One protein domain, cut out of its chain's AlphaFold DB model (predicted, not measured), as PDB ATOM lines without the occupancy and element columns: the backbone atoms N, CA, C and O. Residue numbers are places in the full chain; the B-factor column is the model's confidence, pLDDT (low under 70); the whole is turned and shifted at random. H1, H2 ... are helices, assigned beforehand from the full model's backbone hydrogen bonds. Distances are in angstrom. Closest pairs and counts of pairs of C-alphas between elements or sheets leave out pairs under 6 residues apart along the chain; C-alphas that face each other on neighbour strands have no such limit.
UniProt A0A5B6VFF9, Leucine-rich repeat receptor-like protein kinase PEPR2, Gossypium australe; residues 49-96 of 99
ATOM      1  N   ILE A  49     -36.347  41.808 -45.997       86.12
ATOM      2  CA  ILE A  49     -35.928  40.455 -45.628       86.12
ATOM      3  C   ILE A  49     -37.196  39.605 -45.524       86.12
ATOM      4  O   ILE A  49     -38.099  39.921 -44.754       86.12
ATOM      5  N   ASP A  50     -37.307  38.562 -46.350       88.81
ATOM      6  CA  ASP A  50     -38.478  37.669 -46.414       88.81
ATOM      7  C   ASP A  50     -39.831  38.394 -46.597       88.81
ATOM      8  O   ASP A  50     -40.866  37.990 -46.066       88.81
ATOM      9  N   GLY A  51     -39.840  39.497 -47.354       87.25
ATOM     10  CA  GLY A  51     -41.044  40.306 -47.580       87.25
ATOM     11  C   GLY A  51     -41.397  41.257 -46.428       87.25
ATOM     12  O   GLY A  51     -42.416  41.946 -46.503       87.25
ATOM     13  N   VAL A  52     -40.564  41.327 -45.387       85.75
ATOM     14  CA  VAL A  52     -40.710  42.238 -44.248       85.75
ATOM     15  C   VAL A  52     -39.615  43.308 -44.316       85.75
ATOM     16  O   VAL A  52     -38.444  42.964 -44.475       85.75
ATOM     17  N   PRO A  53     -39.947  44.606 -44.211       86.50
ATOM     18  CA  PRO A  53     -38.932  45.651 -44.169       86.50
ATOM     19  C   PRO A  53     -38.050  45.491 -42.926       86.50
ATOM     20  O   PRO A  53     -38.550  45.338 -41.807       86.50
ATOM     21  N   SER A  54     -36.740  45.533 -43.139       86.69
ATOM     22  CA  SER A  54     -35.722  45.509 -42.101       86.69
ATOM     23  C   SER A  54     -35.750  46.814 -41.310       86.69
ATOM     24  O   SER A  54     -35.922  47.903 -41.864       86.69
ATOM     25  N   ILE A  55     -35.600  46.698 -39.992       86.06
ATOM     26  CA  ILE A  55     -35.585  47.831 -39.070       86.06
ATOM     27  C   ILE A  55     -34.327  47.716 -38.221       86.06
ATOM     28  O   ILE A  55     -34.249  46.875 -37.326       86.06
ATOM     29  N   ASP A  56     -33.383  48.622 -38.459       86.69
ATOM     30  CA  ASP A  56     -32.171  48.733 -37.661       86.69
ATOM     31  C   ASP A  56     -32.297  49.857 -36.635       86.69
ATOM     32  O   ASP A  56     -32.552  51.022 -36.952       86.69
ATOM     33  N   PHE A  57     -32.081  49.515 -35.367       86.69
ATOM     34  CA  PHE A  57     -32.009  50.495 -34.291       86.69
ATOM     35  C   PHE A  57     -30.566  50.935 -34.057       86.69
ATOM     36  O   PHE A  57     -29.624  50.145 -34.124       86.69
ATOM     37  N   SER A  58     -30.377  52.202 -33.675       91.94
ATOM     38  CA  SER A  58     -29.072  52.645 -33.174       91.94
ATOM     39  C   SER A  58     -28.660  51.834 -31.936       91.94
ATOM     40  O   SER A  58     -29.500  51.445 -31.119       91.94
ATOM     41  N   LYS A  59     -27.349  51.644 -31.742       93.38
ATOM     42  CA  LYS A  59     -26.789  50.861 -30.620       93.38
ATOM     43  C   LYS A  59     -27.338  51.285 -29.252       93.38
ATOM     44  O   LYS A  59     -27.610  50.445 -28.399       93.38
ATOM     45  N   ARG A  60     -27.537  52.593 -29.049       94.44
ATOM     46  CA  ARG A  60     -28.100  53.147 -27.808       94.44
ATOM     47  C   ARG A  60     -29.542  52.695 -27.582       94.44
ATOM     48  O   ARG A  60     -29.884  52.310 -26.468       94.44
ATOM     49  N   VAL A  61     -30.378  52.765 -28.617       90.88
ATOM     50  CA  VAL A  61     -31.789  52.357 -28.538       90.88
ATOM     51  C   VAL A  61     -31.882  50.853 -28.300       90.88
ATOM     52  O   VAL A  61     -32.625  50.433 -27.417       90.88
ATOM     53  N   HIS A  62     -31.056  50.064 -28.992       91.06
ATOM     54  CA  HIS A  62     -30.986  48.619 -28.791       91.06
ATOM     55  C   HIS A  62     -30.653  48.256 -27.333       91.06
ATOM     56  O   HIS A  62     -31.412  47.534 -26.693       91.06
ATOM     57  N   SER A  63     -29.586  48.833 -26.767       90.94
ATOM     58  CA  SER A  63     -29.180  48.584 -25.373       90.94
ATOM     59  C   SER A  63     -30.245  49.008 -24.352       90.94
ATOM     60  O   SER A  63     -30.439  48.338 -23.336       90.94
ATOM     61  N   LEU A  64     -30.972  50.098 -24.616       91.94
ATOM     62  CA  LEU A  64     -32.057  50.551 -23.745       91.94
ATOM     63  C   LEU A  64     -33.248  49.584 -23.761       91.94
ATOM     64  O   LEU A  64     -33.782  49.257 -22.700       91.94
ATOM     65  N   ILE A  65     -33.656  49.130 -24.950       88.56
ATOM     66  CA  ILE A  65     -34.744  48.158 -25.109       88.56
ATOM     67  C   ILE A  65     -34.352  46.843 -24.442       88.56
ATOM     68  O   ILE A  65     -35.113  46.335 -23.627       88.56
ATOM     69  N   GLU A  66     -33.154  46.334 -24.713       87.81
ATOM     70  CA  GLU A  66     -32.649  45.086 -24.141       87.81
ATOM     71  C   GLU A  66     -32.595  45.136 -22.606       87.81
ATOM     72  O   GLU A  66     -33.092  44.233 -21.933       87.81
ATOM     73  N   LYS A  67     -32.089  46.236 -22.032       90.12
ATOM     74  CA  LYS A  67     -32.064  46.431 -20.575       90.12
ATOM     75  C   LYS A  67     -33.469  46.407 -19.972       90.12
ATOM     76  O   LYS A  67     -33.692  45.722 -18.971       90.12
ATOM     77  N   ASN A  68     -34.407  47.143 -20.566       86.75
ATOM     78  CA  ASN A  68     -35.775  47.246 -20.057       86.75
ATOM     79  C   ASN A  68     -36.572  45.948 -20.252       86.75
ATOM     80  O   ASN A  68     -37.378  45.595 -19.397       86.75
ATOM     81  N   MET A  69     -36.318  45.229 -21.344       87.75
ATOM     82  CA  MET A  69     -37.009  43.989 -21.702       87.75
ATOM     83  C   MET A  69     -36.332  42.737 -21.133       87.75
ATOM     84  O   MET A  69     -36.828  41.635 -21.343       87.75
ATOM     85  N   SER A  70     -35.242  42.885 -20.374       82.44
ATOM     86  CA  SER A  70     -34.467  41.770 -19.804       82.44
ATOM     87  C   SER A  70     -35.292  40.781 -18.969       82.44
ATOM     88  O   SER A  70     -34.914  39.619 -18.839       82.44
ATOM     89  N   LYS A  71     -36.428  41.219 -18.414       80.69
ATOM     90  CA  LYS A  71     -37.368  40.380 -17.648       80.69
ATOM     91  C   LYS A  71     -38.769  40.324 -18.262       80.69
ATOM     92  O   LYS A  71     -39.707  39.872 -17.607       80.69
ATOM     93  N   THR A  72     -38.933  40.801 -19.492       85.94
ATOM     94  CA  THR A  72     -40.234  40.882 -20.159       85.94
ATOM     95  C   THR A  72     -40.419  39.701 -21.100       85.94
ATOM     96  O   THR A  72     -39.551  39.393 -21.909       85.94
ATOM     97  N   ILE A  73     -41.586  39.061 -21.032       82.38
ATOM     98  CA  ILE A  73     -41.956  37.946 -21.909       82.38
ATOM     99  C   ILE A  73     -43.072  38.420 -22.830       82.38
ATOM    100  O   ILE A  73     -44.129  38.852 -22.365       82.38
ATOM    101  N   VAL A  74     -42.862  38.314 -24.140       85.44
ATOM    102  CA  VAL A  74     -43.906  38.575 -25.136       85.44
ATOM    103  C   VAL A  74     -44.545  37.246 -25.520       85.44
ATOM    104  O   VAL A  74     -43.904  36.390 -26.125       85.44
ATOM    105  N   VAL A  75     -45.817  37.063 -25.167       85.94
ATOM    106  CA  VAL A  75     -46.563  35.838 -25.477       85.94
ATOM    107  C   VAL A  75     -47.542  36.113 -26.609       85.94
ATOM    108  O   VAL A  75     -48.496  36.871 -26.446       85.94
ATOM    109  N   LYS A  76     -47.322  35.475 -27.762       87.75
ATOM    110  CA  LYS A  76     -48.232  35.539 -28.910       87.75
ATOM    111  C   LYS A  76     -49.019  34.237 -29.015       87.75
ATOM    112  O   LYS A  76     -48.445  33.165 -29.180       87.75
ATOM    113  N   LEU A  77     -50.342  34.334 -28.907       87.25
ATOM    114  CA  LEU A  77     -51.246  33.198 -29.060       87.25
ATOM    115  C   LEU A  77     -51.612  33.029 -30.535       87.25
ATOM    116  O   LEU A  77     -52.116  33.963 -31.155       87.25
ATOM    117  N   PHE A  78     -51.393  31.838 -31.084       83.44
ATOM    118  CA  PHE A  78     -51.791  31.497 -32.447       83.44
ATOM    119  C   PHE A  78     -52.910  30.451 -32.433       83.44
ATOM    120  O   PHE A  78     -52.835  29.443 -31.729       83.44
ATOM    121  N   GLY A  79     -53.956  30.675 -33.230       85.06
ATOM    122  CA  GLY A  79     -55.055  29.726 -33.400       85.06
ATOM    123  C   GLY A  79     -56.104  29.777 -32.285       85.06
ATOM    124  O   GLY A  79     -56.997  30.621 -32.313       85.06
ATOM    125  N   ARG A  80     -56.058  28.821 -31.345       83.75
ATOM    126  CA  ARG A  80     -57.138  28.583 -30.364       83.75
ATOM    127  C   ARG A  80     -57.059  29.547 -29.182       83.75
ATOM    128  O   ARG A  80     -55.985  29.824 -28.656       83.75
ATOM    129  N   LYS A  81     -58.226  29.992 -28.710       84.81
ATOM    130  CA  LYS A  81     -58.346  30.768 -27.471       84.81
ATOM    131  C   LYS A  81     -57.984  29.873 -26.281       84.81
ATOM    132  O   LYS A  81     -58.504  28.766 -26.166       84.81
ATOM    133  N   ILE A  82     -57.104  30.355 -25.411       89.75
ATOM    134  CA  ILE A  82     -56.705  29.689 -24.168       89.75
ATOM    135  C   ILE A  82     -57.202  30.513 -22.979       89.75
ATOM    136  O   ILE A  82     -57.167  31.743 -23.012       89.75
ATOM    137  N   CYS A  83     -57.676  29.845 -21.928       90.69
ATOM    138  CA  CYS A  83     -58.070  30.514 -20.691       90.69
ATOM    139  C   CYS A  83     -56.842  31.057 -19.948       90.69
ATOM    140  O   CYS A  83     -55.782  30.428 -19.956       90.69
ATOM    141  N   TYR A  84     -57.011  32.176 -19.239       90.44
ATOM    142  CA  TYR A  84     -55.929  32.853 -18.515       90.44
ATOM    143  C   TYR A  84     -55.137  31.912 -17.596       90.44
ATOM    144  O   TYR A  84     -53.919  31.854 -17.700       90.44
ATOM    145  N   ASN A  85     -55.809  31.100 -16.774       92.19
ATOM    146  CA  ASN A  85     -55.129  30.179 -15.853       92.19
ATOM    147  C   ASN A  85     -54.256  29.149 -16.581       92.19
ATOM    148  O   ASN A  85     -53.149  28.846 -16.146       92.19
ATOM    149  N   ALA A  86     -54.735  28.619 -17.710       91.44
ATOM    150  CA  ALA A  86     -53.969  27.664 -18.502       91.44
ATOM    151  C   ALA A  86     -52.750  28.337 -19.153       91.44
ATOM    152  O   ALA A  86     -51.665  27.758 -19.158       91.44
ATOM    153  N   LEU A  87     -52.911  29.569 -19.646       90.56
ATOM    154  CA  LEU A  87     -51.807  30.368 -20.171       90.56
ATOM    155  C   LEU A  87     -50.775  30.682 -19.085       90.56
ATOM    156  O   LEU A  87     -49.585  30.457 -19.290       90.56
ATOM    157  N   TRP A  88     -51.230  31.139 -17.922       89.38
ATOM    158  CA  TRP A  88     -50.381  31.484 -16.789       89.38
ATOM    159  C   TRP A  88     -49.561  30.287 -16.315       89.38
ATOM    160  O   TRP A  88     -48.343  30.379 -16.208       89.38
ATOM    161  N   ASN A  89     -50.195  29.124 -16.147       90.69
ATOM    162  CA  ASN A  89     -49.491  27.898 -15.774       90.69
ATOM    163  C   ASN A  89     -48.407  27.524 -16.796       90.69
ATOM    164  O   ASN A  89     -47.316  27.103 -16.409       90.69
ATOM    165  N   LYS A  90     -48.669  27.709 -18.099       89.44
ATOM    166  CA  LYS A  90     -47.667  27.482 -19.153       89.44
ATOM    167  C   LYS A  90     -46.511  28.471 -19.056       89.44
ATOM    168  O   LYS A  90     -45.360  28.036 -19.070       89.44
ATOM    169  N   VAL A  91     -46.800  29.760 -18.903       89.44
ATOM    170  CA  VAL A  91     -45.776  30.803 -18.733       89.44
ATOM    171  C   VAL A  91     -44.913  30.511 -17.505       89.44
ATOM    172  O   VAL A  91     -43.691  30.462 -17.627       89.44
ATOM    173  N   CYS A  92     -45.522  30.197 -16.360       88.44
ATOM    174  CA  CYS A  92     -44.799  29.822 -15.145       88.44
ATOM    175  C   CYS A  92     -43.949  28.559 -15.331       88.44
ATOM    176  O   CYS A  92     -42.827  28.509 -14.835       88.44
ATOM    177  N   SER A  93     -44.438  27.554 -16.067       87.75
ATOM    178  CA  SER A  93     -43.673  26.324 -16.323       87.75
ATOM    179  C   SER A  93     -42.445  26.542 -17.214       87.75
ATOM    180  O   SER A  93     -41.417  25.901 -16.997       87.75
ATOM    181  N   LEU A  94     -42.548  27.442 -18.198       86.94
ATOM    182  CA  LEU A  94     -41.486  27.719 -19.165       86.94
ATOM    183  C   LEU A  94     -40.448  28.684 -18.601       86.94
ATOM    184  O   LEU A  94     -39.252  28.437 -18.706       86.94
ATOM    185  N   TRP A  95     -40.915  29.781 -18.011       84.12
ATOM    186  CA  TRP A  95     -40.047  30.857 -17.552       84.12
ATOM    187  C   TRP A  95     -39.552  30.657 -16.122       84.12
ATOM    188  O   TRP A  95     -38.537  31.238 -15.757       84.12
ATOM    189  N   LYS A  96     -40.252  29.843 -15.314       80.62
ATOM    190  CA  LYS A  96     -39.972  29.636 -13.883       80.62
ATOM    191  C   LYS A  96     -39.603  30.951 -13.192       80.62
ATOM    192  O   LYS A  96     -38.476  31.077 -12.713       80.62
TER     193      LYS A  96
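This is residues 49 to 96 of the 99 residues of the protein "Leucine-rich repeat receptor-like protein kinase PEPR2" of Gossypium australe (UniProt A0A5B6VFF9). From the first printed residue, expect an open zigzag: a free tail, residues 49 to 56, leads to H1, then a long link runs away from it and folds back near Gly 79 into H2. The two helices sit far from each other with no contact between them. The printed part has 48 residues with two named helices, H1 then H2, and no named strand; the class is all helix, with 23 residues, under half, in named elements. It is extended, with a radius of gyration of the C-alphas of 15.5 A, and flat, spanning 38 by 29 by 13 A.

Look at H1, residues 59 to 69, and H2, residues 84 to 95: they are apart, no C-alpha of one within 8 A of the other. In both, every O i to N i+4 pair is within hydrogen-bond range.

Find C-alpha 59 at (-26.789, 50.861, -30.620); from there H1 runs 15.2 A to C-alpha 69. H2 runs 16.0 A from C-alpha 84 to C-alpha 95 at (-40.047, 30.857, -17.552).

The C-alphas of Lys 59 and Cys 83, the two farthest apart, are 38.6 A apart. The link, residues 70 to 83, is long. The printed part has no cut, and no printed residue is under 70 in pLDDT.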